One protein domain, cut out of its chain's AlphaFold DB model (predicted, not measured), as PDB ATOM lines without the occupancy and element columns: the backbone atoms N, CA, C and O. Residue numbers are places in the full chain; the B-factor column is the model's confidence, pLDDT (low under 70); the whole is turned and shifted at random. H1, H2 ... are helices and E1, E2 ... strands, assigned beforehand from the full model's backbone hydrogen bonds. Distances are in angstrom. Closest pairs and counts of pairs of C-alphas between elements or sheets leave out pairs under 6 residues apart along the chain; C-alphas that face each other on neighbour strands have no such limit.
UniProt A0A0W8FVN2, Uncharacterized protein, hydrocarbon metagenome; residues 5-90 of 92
ATOM      1  N   THR A   5      74.787   7.491  55.902       86.88
ATOM      2  CA  THR A   5      75.848   6.867  56.686       86.88
ATOM      3  C   THR A   5      75.339   5.519  57.144       86.88
ATOM      4  O   THR A   5      74.203   5.424  57.594       86.88
ATOM      5  N   ILE A   6      76.149   4.481  57.000       86.62
ATOM      6  CA  ILE A   6      75.890   3.136  57.499       86.62
ATOM      7  C   ILE A   6      77.138   2.713  58.267       86.62
ATOM      8  O   ILE A   6      78.259   2.922  57.814       86.62
ATOM      9  N   SER A   7      76.961   2.155  59.450       87.06
ATOM     10  CA  SER A   7      78.060   1.761  60.316       87.06
ATOM     11  C   SER A   7      77.806   0.373  60.846       87.06
ATOM     12  O   SER A   7      76.698   0.071  61.301       87.06
ATOM     13  N   VAL A   8      78.840  -0.451  60.752       87.38
ATOM     14  CA  VAL A   8      78.797  -1.880  61.047       87.38
ATOM     15  C   VAL A   8      79.917  -2.257  61.976       87.38
ATOM     16  O   VAL A   8      81.000  -1.671  61.937       87.38
ATOM     17  N   GLU A   9      79.664  -3.212  62.849       85.88
ATOM     18  CA  GLU A   9      80.723  -3.705  63.710       85.88
ATOM     19  C   GLU A   9      81.755  -4.520  62.939       85.88
ATOM     20  O   GLU A   9      81.468  -5.109  61.894       85.88
ATOM     21  N   LYS A  10      82.986  -4.535  63.461       82.69
ATOM     22  CA  LYS A  10      84.049  -5.339  62.868       82.69
ATOM     23  C   LYS A  10      83.732  -6.825  63.019       82.69
ATOM     24  O   LYS A  10      83.451  -7.291  64.119       82.69
ATOM     25  N   VAL A  11      83.869  -7.574  61.931       81.19
ATOM     26  CA  VAL A  11      83.644  -9.026  61.893       81.19
ATOM     27  C   VAL A  11      84.898  -9.760  61.432       81.19
ATOM     28  O   VAL A  11      85.738  -9.210  60.716       81.19
ATOM     29  N   HIS A  12      85.035 -11.024  61.830       76.62
ATOM     30  CA  HIS A  12      86.099 -11.876  61.308       76.62
ATOM     31  C   HIS A  12      85.777 -12.288  59.862       76.62
ATOM     32  O   HIS A  12      84.636 -12.603  59.531       76.62
ATOM     33  N   GLN A  13      86.791 -12.315  58.991       65.06
ATOM     34  CA  GLN A  13      86.631 -12.539  57.543       65.06
ATOM     35  C   GLN A  13      85.929 -13.863  57.174       65.06
ATOM     36  O   GLN A  13      85.412 -14.003  56.072       65.06
ATOM     37  N   SER A  14      85.906 -14.839  58.084       62.16
ATOM     38  CA  SER A  14      85.406 -16.196  57.860       62.16
ATOM     39  C   SER A  14      83.926 -16.417  58.201       62.16
ATOM     40  O   SER A  14      83.447 -17.533  58.008       62.16
ATOM     41  N   THR A  15      83.192 -15.414  58.701       65.44
ATOM     42  CA  THR A  15      81.859 -15.652  59.296       65.44
ATOM     43  C   THR A  15      80.670 -15.005  58.597       65.44
ATOM     44  O   THR A  15      79.559 -15.427  58.887       65.44
ATOM     45  N   VAL A  16      80.856 -14.039  57.692       70.62
ATOM     46  CA  VAL A  16      79.726 -13.276  57.126       70.62
ATOM     47  C   VAL A  16      79.477 -13.618  55.658       70.62
ATOM     48  O   VAL A  16      80.357 -13.452  54.816       70.62
ATOM     49  N   LYS A  17      78.264 -14.082  55.347       75.94
ATOM     50  CA  LYS A  17      77.806 -14.507  54.014       75.94
ATOM     51  C   LYS A  17      76.690 -13.635  53.444       75.94
ATOM     52  O   LYS A  17      76.527 -13.590  52.227       75.94
ATOM     53  N   ASN A  18      75.911 -12.971  54.294       82.81
ATOM     54  CA  ASN A  18      74.782 -12.128  53.893       82.81
ATOM     55  C   ASN A  18      74.677 -10.874  54.780       82.81
ATOM     56  O   ASN A  18      75.315 -10.772  55.824       82.81
ATOM     57  N   PHE A  19      73.916  -9.885  54.320       85.19
ATOM     58  CA  PHE A  19      73.745  -8.601  54.998       85.19
ATOM     59  C   PHE A  19      73.060  -8.717  56.369       85.19
ATOM     60  O   PHE A  19      73.328  -7.910  57.250       85.19
ATOM     61  N   GLU A  20      72.200  -9.718  56.553       84.81
ATOM     62  CA  GLU A  20      71.476  -9.985  57.806       84.81
ATOM     63  C   GLU A  20      72.406 -10.375  58.963       84.81
ATOM     64  O   GLU A  20      72.108 -10.080  60.116       84.81
ATOM     65  N   GLU A  21      73.549 -10.983  58.657       82.56
ATOM     66  CA  GLU A  21      74.571 -11.352  59.641       82.56
ATOM     67  C   GLU A  21      75.406 -10.152  60.130       82.56
ATOM     68  O   GLU A  21      76.222 -10.303  61.040       82.56
ATOM     69  N   LEU A  22      75.234  -8.961  59.541       85.19
ATOM     70  CA  LEU A  22      75.927  -7.748  59.971       85.19
ATOM     71  C   LEU A  22      75.156  -7.017  61.071       85.19
ATOM     72  O   LEU A  22      73.996  -6.640  60.909       85.19
ATOM     73  N   GLU A  23      75.851  -6.706  62.163       85.25
ATOM     74  CA  GLU A  23      75.324  -5.845  63.219       85.25
ATOM     75  C   GLU A  23      75.478  -4.365  62.815       85.25
ATOM     76  O   GLU A  23      76.569  -3.787  62.877       85.25
ATOM     77  N   LEU A  24      74.381  -3.749  62.354       85.06
ATOM     78  CA  LEU A  24      74.325  -2.314  62.057       85.06
ATOM     79  C   LEU A  24      74.038  -1.526  63.345       85.06
ATOM     80  O   LEU A  24      72.937  -1.615  63.888       85.06
ATOM     81  N   PHE A  25      74.970  -0.687  63.796       83.44
ATOM     82  CA  PHE A  25      74.774   0.122  65.013       83.44
ATOM     83  C   PHE A  25      74.458   1.598  64.729       83.44
ATOM     84  O   PHE A  25      73.985   2.314  65.610       83.44
ATOM     85  N   HIS A  26      74.716   2.082  63.511       83.31
ATOM     86  CA  HIS A  26      74.372   3.448  63.121       83.31
ATOM     87  C   HIS A  26      74.088   3.535  61.624       83.31
ATOM     88  O   HIS A  26      74.989   3.355  60.811       83.31
ATOM     89  N   PHE A  27      72.844   3.832  61.250       84.94
ATOM     90  CA  PHE A  27      72.459   4.023  59.856       84.94
ATOM     91  C   PHE A  27      71.452   5.167  59.719       84.94
ATOM     92  O   PHE A  27      70.297   5.069  60.138       84.94
ATOM     93  N   ASP A  28      71.895   6.276  59.132       86.12
ATOM     94  CA  ASP A  28      71.095   7.486  58.981       86.12
ATOM     95  C   ASP A  28      71.266   8.145  57.610       86.12
ATOM     96  O   ASP A  28      72.136   7.806  56.804       86.12
ATOM     97  N   CYS A  29      70.375   9.084  57.310       86.81
ATOM     98  CA  CYS A  29      70.534   9.983  56.180       86.81
ATOM     99  C   CYS A  29      70.532  11.414  56.703       86.81
ATOM    100  O   CYS A  29      69.458  11.959  56.943       86.81
ATOM    101  N   ASN A  30      71.706  12.031  56.863       83.19
ATOM    102  CA  ASN A  30      71.881  13.356  57.475       83.19
ATOM    103  C   ASN A  30      71.157  13.482  58.836       83.19
ATOM    104  O   ASN A  30      70.337  14.387  59.005       83.19
ATOM    105  N   ASN A  31      71.418  12.571  59.779       79.62
ATOM    106  CA  ASN A  31      70.782  12.526  61.108       79.62
ATOM    107  C   ASN A  31      69.266  12.238  61.097       79.62
ATOM    108  O   ASN A  31      68.583  12.444  62.101       79.62
ATOM    109  N   TYR A  32      68.709  11.775  59.975       84.62
ATOM    110  CA  TYR A  32      67.336  11.274  59.922       84.62
ATOM    111  C   TYR A  32      67.322   9.755  59.961       84.62
ATOM    112  O   TYR A  32      68.050   9.104  59.210       84.62
ATOM    113  N   GLY A  33      66.426   9.211  60.787       82.06
ATOM    114  CA  GLY A  33      66.194   7.777  60.872       82.06
ATOM    115  C   GLY A  33      65.851   7.171  59.510       82.06
ATOM    116  O   GLY A  33      65.069   7.727  58.725       82.06
ATOM    117  N   ILE A  34      66.449   6.017  59.248       87.50
ATOM    118  CA  ILE A  34      66.224   5.205  58.060       87.50
ATOM    119  C   ILE A  34      65.389   3.991  58.454       87.50
ATOM    120  O   ILE A  34      65.615   3.376  59.491       87.50
ATOM    121  N   ASN A  35      64.442   3.628  57.595       88.81
ATOM    122  CA  ASN A  35      63.751   2.352  57.695       88.81
ATOM    123  C   ASN A  35      64.486   1.301  56.870       88.81
ATOM    124  O   ASN A  35      64.789   1.545  55.700       88.81
ATOM    125  N   MET A  36      64.693   0.129  57.457       88.50
ATOM    126  CA  MET A  36      65.185  -1.049  56.758       88.50
ATOM    127  C   MET A  36      64.013  -1.974  56.423       88.50
ATOM    128  O   MET A  36      63.162  -2.238  57.268       88.50
ATOM    129  N   GLU A  37      63.958  -2.445  55.183       89.94
ATOM    130  CA  GLU A  37      62.905  -3.323  54.675       89.94
ATOM    131  C   GLU A  37      63.538  -4.449  53.858       89.94
ATOM    132  O   GLU A  37      64.291  -4.193  52.918       89.94
ATOM    133  N   ARG A  38      63.231  -5.704  54.192       90.94
ATOM    134  CA  ARG A  38      63.643  -6.855  53.384       90.94
ATOM    135  C   ARG A  38      62.697  -6.977  52.189       90.94
ATOM    136  O   ARG A  38      61.511  -7.224  52.379       90.94
ATOM    137  N   LEU A  39      63.209  -6.803  50.969       90.06
ATOM    138  CA  LEU A  39      62.408  -6.924  49.742       90.06
ATOM    139  C   LEU A  39      62.294  -8.379  49.278       90.06
ATOM    140  O   LEU A  39      61.269  -8.784  48.739       90.06
ATOM    141  N   ASN A  40      63.360  -9.160  49.454       90.62
ATOM    142  CA  ASN A  40      63.413 -10.597  49.182       90.62
ATOM    143  C   ASN A  40      64.568 -11.227  50.000       90.62
ATOM    144  O   ASN A  40      65.277 -10.492  50.695       90.62
ATOM    145  N   PRO A  41      64.792 -12.557  49.953       87.50
ATOM    146  CA  PRO A  41      65.805 -13.213  50.782       87.50
ATOM    147  C   PRO A  41      67.223 -12.639  50.673       87.50
ATOM    148  O   PRO A  41      67.950 -12.715  51.654       87.50
ATOM    149  N   VAL A  42      67.579 -12.034  49.537       86.88
ATOM    150  CA  VAL A  42      68.927 -11.524  49.230       86.88
ATOM    151  C   VAL A  42      68.950 -10.016  48.959       86.88
ATOM    152  O   VAL A  42      69.935  -9.488  48.457       86.88
ATOM    153  N   THR A  43      67.847  -9.297  49.190       89.06
ATOM    154  CA  THR A  43      67.733  -7.867  48.864       89.06
ATOM    155  C   THR A  43      67.062  -7.093  49.987       89.06
ATOM    156  O   THR A  43      65.939  -7.398  50.393       89.06
ATOM    157  N   TRP A  44      67.715  -6.013  50.392       89.50
ATOM    158  CA  TRP A  44      67.302  -5.099  51.445       89.50
ATOM    159  C   TRP A  44      67.185  -3.678  50.897       89.50
ATOM    160  O   TRP A  44      67.965  -3.256  50.043       89.50
ATOM    161  N   ALA A  45      66.209  -2.927  51.392       89.81
ATOM    162  CA  ALA A  45      66.009  -1.522  51.084       89.81
ATOM    163  C   ALA A  45      66.168  -0.676  52.348       89.81
ATOM    164  O   ALA A  45      65.450  -0.859  53.328       89.81
ATOM    165  N   LEU A  46      67.076   0.295  52.297       88.69
ATOM    166  CA  LEU A  46      67.258   1.319  53.319       88.69
ATOM    167  C   LEU A  46      66.626   2.618  52.817       88.69
ATOM    168  O   LEU A  46      67.145   3.269  51.910       88.69
ATOM    169  N   LYS A  47      65.475   2.989  53.383       88.62
ATOM    170  CA  LYS A  47      64.647   4.117  52.935       88.62
ATOM    171  C   LYS A  47      64.692   5.265  53.940       88.62
ATOM    172  O   LYS A  47      64.301   5.113  55.097       88.62
ATOM    173  N   CYS A  48      65.097   6.452  53.490       86.94
ATOM    174  CA  CYS A  48      64.984   7.670  54.291       86.94
ATOM    175  C   CYS A  48      63.592   8.292  54.124       86.94
ATOM    176  O   CYS A  48      63.232   8.750  53.035       86.94
ATOM    177  N   LYS A  49      62.828   8.390  55.220       83.06
ATOM    178  CA  LYS A  49      61.468   8.964  55.213       83.06
ATOM    179  C   LYS A  49      61.427  10.427  54.763       83.06
ATOM    180  O   LYS A  49      60.462  10.846  54.133       83.06
ATOM    181  N   ARG A  50      62.468  11.210  55.069       85.75
ATOM    182  CA  ARG A  50      62.484  12.659  54.808       85.75
ATOM    183  C   ARG A  50      62.860  13.003  53.372       85.75
ATOM    184  O   ARG A  50      62.226  13.853  52.758       85.75
ATOM    185  N   CYS A  51      63.918  12.390  52.841       83.88
ATOM    186  CA  CYS A  51      64.416  12.724  51.504       83.88
ATOM    187  C   CYS A  51      63.912  11.778  50.407       83.88
ATOM    188  O   CYS A  51      64.255  12.000  49.249       83.88
ATOM    189  N   LYS A  52      63.123  10.751  50.769       83.31
ATOM    190  CA  LYS A  52      62.568   9.712  49.882       83.31
ATOM    191  C   LYS A  52      63.616   8.915  49.097       83.31
ATOM    192  O   LYS A  52      63.265   8.148  48.207       83.31
ATOM    193  N   ARG A  53      64.902   9.080  49.419       83.00
ATOM    194  CA  ARG A  53      65.973   8.268  48.843       83.00
ATOM    195  C   ARG A  53      65.908   6.862  49.417       83.00
ATOM    196  O   ARG A  53      65.616   6.680  50.602       83.00
ATOM    197  N   GLN A  54      66.232   5.905  48.565       85.25
ATOM    198  CA  GLN A  54      66.342   4.502  48.912       85.25
ATOM    199  C   GLN A  54      67.705   3.980  48.477       85.25
ATOM    200  O   GLN A  54      68.192   4.342  47.407       85.25
ATOM    201  N   ILE A  55      68.296   3.135  49.307       85.38
ATOM    202  CA  ILE A  55      69.490   2.368  48.979       85.38
ATOM    203  C   ILE A  55      69.073   0.912  48.910       85.38
ATOM    204  O   ILE A  55      68.440   0.413  49.837       85.38
ATOM    205  N   ILE A  56      69.422   0.247  47.814       86.56
ATOM    206  CA  ILE A  56      69.190  -1.182  47.657       86.56
ATOM    207  C   ILE A  56      70.508  -1.902  47.918       86.56
ATOM    208  O   ILE A  56      71.481  -1.699  47.194       86.56
ATOM    209  N   VAL A  57      70.524  -2.738  48.950       86.31
ATOM    210  CA  VAL A  57      71.635  -3.630  49.275       86.31
ATOM    211  C   VAL A  57      71.244  -5.021  48.801       86.31
ATOM    212  O   VAL A  57      70.201  -5.540  49.193       86.31
ATOM    213  N   LYS A  58      72.040  -5.604  47.906       85.00
ATOM    214  CA  LYS A  58      71.807  -6.946  47.365       85.00
ATOM    215  C   LYS A  58      72.957  -7.837  47.765       85.00
ATOM    216  O   LYS A  58      74.066  -7.544  47.331       85.00
ATOM    217  N   ASP A  59      72.686  -8.904  48.504       82.62
ATOM    218  CA  ASP A  59      73.661  -9.964  48.728       82.62
ATOM    219  C   ASP A  59      74.124 -10.485  47.366       82.62
ATOM    220  O   ASP A  59      73.316 -10.731  46.466       82.62
ATOM    221  N   ASN A  60      75.435 -10.606  47.182       74.25
ATOM    222  CA  ASN A  60      75.995 -11.168  45.965       74.25
ATOM    223  C   ASN A  60      76.595 -12.538  46.274       74.25
ATOM    224  O   ASN A  60      77.093 -12.778  47.372       74.25
ATOM    225  N   ALA A  61      76.560 -13.443  45.293       65.25
ATOM    226  CA  ALA A  61      77.043 -14.815  45.456       65.25
ATOM    227  C   ALA A  61      78.548 -14.904  45.787       65.25
ATOM    228  O   ALA A  61      79.027 -15.954  46.200       65.25
ATOM    229  N   PHE A  62      79.284 -13.802  45.616       68.50
ATOM    230  CA  PHE A  62      80.707 -13.697  45.914       68.50
ATOM    231  C   PHE A  62      80.993 -13.126  47.315       68.50
ATOM    232  O   PHE A  62      82.161 -12.983  47.662       68.50
ATOM    233  N   GLY A  63      79.971 -12.756  48.102       63.03
ATOM    234  CA  GLY A  63      80.127 -12.151  49.434       63.03
ATOM    235  C   GLY A  63      80.835 -10.787  49.445       63.03
ATOM    236  O   GLY A  63      81.266 -10.310  50.488       63.03
ATOM    237  N   ASN A  64      80.978 -10.129  48.294       69.25
ATOM    238  CA  ASN A  64      81.801  -8.927  48.139       69.25
ATOM    239  C   ASN A  64      81.000  -7.630  48.326       69.25
ATOM    240  O   ASN A  64      81.178  -6.682  47.561       69.25
ATOM    241  N   LEU A  65      80.071  -7.576  49.283       81.31
ATOM    242  CA  LEU A  65      79.349  -6.329  49.546       81.31
ATOM    243  C   LEU A  65      80.314  -5.292  50.122       81.31
ATOM    244  O   LEU A  65      81.061  -5.629  51.040       81.31
ATOM    245  N   PRO A  66      80.297  -4.031  49.659       83.25
ATOM    246  CA  PRO A  66      81.153  -2.999  50.236       83.25
ATOM    247  C   PRO A  66      80.969  -2.853  51.755       83.25
ATOM    248  O   PRO A  66      81.962  -2.733  52.469       83.25
ATOM    249  N   ILE A  67      79.743  -3.006  52.269       85.44
ATOM    250  CA  ILE A  67      79.483  -3.024  53.713       85.44
ATOM    251  C   ILE A  67      80.142  -4.211  54.431       85.44
ATOM    252  O   ILE A  67      80.673  -4.039  55.524       85.44
ATOM    253  N   MET A  68      80.183  -5.395  53.813       85.31
ATOM    254  CA  MET A  68      80.888  -6.559  54.366       85.31
ATOM    255  C   MET A  68      82.397  -6.350  54.329       85.31
ATOM    256  O   MET A  68      83.080  -6.620  55.308       85.31
ATOM    257  N   GLN A  69      82.928  -5.828  53.219       85.31
ATOM    258  CA  GLN A  69      84.348  -5.499  53.124       85.31
ATOM    259  C   GLN A  69      84.738  -4.479  54.192       85.31
ATOM    260  O   GLN A  69      85.765  -4.650  54.841       85.31
ATOM    261  N   THR A  70      83.885  -3.473  54.401       87.25
ATOM    262  CA  THR A  70      84.007  -2.487  55.476       87.25
ATOM    263  C   THR A  70      84.043  -3.193  56.821       87.25
ATOM    264  O   THR A  70      85.038  -3.046  57.519       87.25
ATOM    265  N   ALA A  71      83.065  -4.049  57.136       86.31
ATOM    266  CA  ALA A  71      83.037  -4.843  58.368       86.31
ATOM    267  C   ALA A  71      84.304  -5.696  58.584       86.31
ATOM    268  O   ALA A  71      84.767  -5.833  59.713       86.31
ATOM    269  N   VAL A  72      84.888  -6.259  57.524       86.25
ATOM    270  CA  VAL A  72      86.074  -7.125  57.614       86.25
ATOM    271  C   VAL A  72      87.355  -6.326  57.855       86.25
ATOM    272  O   VAL A  72      88.134  -6.649  58.756       86.25
ATOM    273  N   ASP A  73      87.611  -5.294  57.049       85.62
ATOM    274  CA  ASP A  73      88.898  -4.589  57.058       85.62
ATOM    275  C   ASP A  73      88.895  -3.264  57.827       85.62
ATOM    276  O   ASP A  73      89.952  -2.672  58.046       85.62
ATOM    277  N   GLY A  74      87.723  -2.813  58.269       86.25
ATOM    278  CA  GLY A  74      87.539  -1.570  59.005       86.25
ATOM    279  C   GLY A  74      87.723  -0.305  58.164       86.25
ATOM    280  O   GLY A  74      87.779   0.787  58.730       86.25
ATOM    281  N   LYS A  75      87.853  -0.412  56.836       86.38
ATOM    282  CA  LYS A  75      88.089   0.747  55.970       86.38
ATOM    283  C   LYS A  75      86.781   1.418  55.592       86.38
ATOM    284  O   LYS A  75      85.845   0.779  55.120       86.38
ATOM    285  N   GLU A  76      86.765   2.734  55.734       86.69
ATOM    286  CA  GLU A  76      85.667   3.575  55.277       86.69
ATOM    287  C   GLU A  76      85.506   3.499  53.751       86.69
ATOM    288  O   GLU A  76      86.484   3.615  53.008       86.69
ATOM    289  N   ARG A  77      84.263   3.345  53.279       85.69
ATOM    290  CA  ARG A  77      83.939   3.271  51.847       85.69
ATOM    291  C   ARG A  77      82.784   4.184  51.472       85.69
ATOM    292  O   ARG A  77      81.874   4.428  52.257       85.69
ATOM    293  N   LEU A  78      82.811   4.669  50.234       84.38
ATOM    294  CA  LEU A  78      81.662   5.323  49.614       84.38
ATOM    295  C   LEU A  78      80.827   4.265  48.887       84.38
ATOM    296  O   LEU A  78      81.230   3.757  47.841       84.38
ATOM    297  N   PHE A  79      79.658   3.953  49.435       73.62
ATOM    298  CA  PHE A  79      78.662   3.081  48.822       73.62
ATOM    299  C   PHE A  79      77.747   3.908  47.924       73.62
ATOM    300  O   PHE A  79      77.100   4.845  48.391       73.62
ATOM    301  N   ASN A  80      77.662   3.621  46.626       62.84
ATOM    302  CA  ASN A  80      77.002   4.555  45.716       62.84
ATOM    303  C   ASN A  80      75.817   3.972  44.931       62.84
ATOM    304  O   ASN A  80      76.036   3.270  43.953       62.84
ATOM    305  N   HIS A  81      74.595   4.407  45.290       56.72
ATOM    306  CA  HIS A  81      73.474   4.653  44.361       56.72
ATOM    307  C   HIS A  81      72.529   5.794  44.858       56.72
ATOM    308  O   HIS A  81      71.320   5.717  44.690       56.72
ATOM    309  N   GLU A  82      72.905   6.810  45.645       58.84
ATOM    310  CA  GLU A  82      73.696   7.978  45.226       58.84
ATOM    311  C   GLU A  82      74.413   8.639  46.434       58.84
ATOM    312  O   GLU A  82      73.947   9.644  46.993       58.84
ATOM    313  N   LEU A  83      75.566   8.056  46.793       64.94
ATOM    314  CA  LEU A  83      76.608   8.519  47.737       64.94
ATOM    315  C   LEU A  83      76.317   8.359  49.244       64.94
ATOM    316  O   LEU A  83      76.311   9.320  50.019       64.94
ATOM    317  N   ALA A  84      76.130   7.105  49.653       77.56
ATOM    318  CA  ALA A  84      76.231   6.649  51.035       77.56
ATOM    319  C   ALA A  84      77.693   6.401  51.457       77.56
ATOM    320  O   ALA A  84      78.578   6.242  50.619       77.56
ATOM    321  N   LYS A  85      77.951   6.388  52.762       84.12
ATOM    322  CA  LYS A  85      79.251   6.166  53.394       84.12
ATOM    323  C   LYS A  85      79.124   5.029  54.401       84.12
ATOM    324  O   LYS A  85      78.202   5.035  55.209       84.12
ATOM    325  N   GLU A  86      80.050   4.088  54.356       85.94
ATOM    326  CA  GLU A  86      80.123   2.928  55.240       85.94
ATOM    327  C   GLU A  86      81.321   3.087  56.181       85.94
ATOM    328  O   GLU A  86      82.402   3.464  55.727       85.94
ATOM    329  N   THR A  87      81.150   2.817  57.476       84.75
ATOM    330  CA  THR A  87      82.232   2.893  58.478       84.75
ATOM    331  C   THR A  87      82.181   1.735  59.468       84.75
ATOM    332  O   THR A  87      81.144   1.092  59.622       84.75
ATOM    333  N   VAL A  88      83.297   1.471  60.153       83.12
ATOM    334  CA  VAL A  88      83.377   0.437  61.192       83.12
ATOM    335  C   VAL A  88      83.742   1.010  62.542       83.12
ATOM    336  O   VAL A  88      84.607   1.879  62.642       83.12
ATOM    337  N   ARG A  89      83.126   0.448  63.583       82.75
ATOM    338  CA  ARG A  89      83.569   0.595  64.968       82.75
ATOM    339  C   ARG A  89      84.212  -0.705  65.449       82.75
ATOM    340  O   ARG A  89      83.707  -1.795  65.188       82.75
ATOM    341  N   LEU A  90      85.328  -0.573  66.162       75.19
ATOM    342  CA  LEU A  90      85.925  -1.668  66.922       75.19
ATOM    343  C   LEU A  90      85.126  -1.829  68.224       75.19
ATOM    344  O   LEU A  90      84.961  -0.844  68.944       75.19
TER     345      LEU A  90
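This is residues 5 to 90 of the 92 residues of an uncharacterized protein of hydrocarbon metagenome (UniProt A0A0W8FVN2). One seven-stranded sheet curls like part of a barrel and folds back on itself, with E5 and E4 in one leaf facing E2, E1, E7 and E6 in the other, and E3 as the hinge. The curl is not closed: the edge strands E5 and E6 are apart, and the short helix H1 packs over E1 and E7. The printed part has 86 residues, with named elements in the order E1, E2, E3, E4, E5, H1, E6, E7; the sheet's order is E5, E4, E3, E2, E1, E7, E6, mixed, and the class is mostly strand. The whole is compact, with a radius of gyration of the C-alphas of 12.1 A and spans of 37 by 28 by 19 A.

Start at E1, residues 5 to 9, and find its antiparallel neighbour E2, residues 24 to 29; N 7 and O 26 are 2.7 A apart, within hydrogen-bond range. E2 forms a hairpin with E3, residues 32 to 40, where N 29 and O 32 are 3.0 A apart. E3 pairs with E2 over residues 32 to 33 and with E4, residues 43 to 48, over residues 34 to 40, a staggered pairing; N 45 and O 37 are 2.8 A apart. E5, residues 54 to 58, ends a meander of E1 to E5, each strand the antiparallel neighbour of the one before; N 46 and O 55 are 2.8 A apart. Next look at H1, residues 66 to 73, in which every O i to N i+4 pair is within hydrogen-bond range. Beyond it are E6, residues 77 to 79, and E7, residues 84 to 89, an antiparallel hairpin with N 79 and O 84 at 2.8 A. E7 is parallel to E1, at 27 degrees, with N 6 and O 85 at 2.8 A. H1 is on the sheet, over E1 and E7 at a height of 7.4 A, slantwise to the strands at 42 degrees to E1 on the local plane; its closest C-alphas to E7 are Ala 71 and Val 88, 6.0 A apart. E5 and E7 are only just apart, at 8.2 A.

Find C-alpha 5 at (75.848, 6.867, 56.686), where E1 begins; it runs 13.6 A, and E2 14.1 A. E3 is the longest strand, 24.7 A from C-alpha 32 at (67.336, 11.274, 59.922) to C-alpha 40. E4 spans 16.7 A, E5 12.8 A, H1 10.4 A and E6 6.1 A. E7 runs 16.9 A to C-alpha 89 at (83.569, 0.595, 64.968).

The farthest C-alphas, those of Ser 14 and Arg 50, are 37.0 A apart. The printed part has no cut, and E1 to E2, through residues 10 to 23, is the long link. Look for pLDDT under 70 at residues 13 to 15, 61 to 64 and 80 to 83.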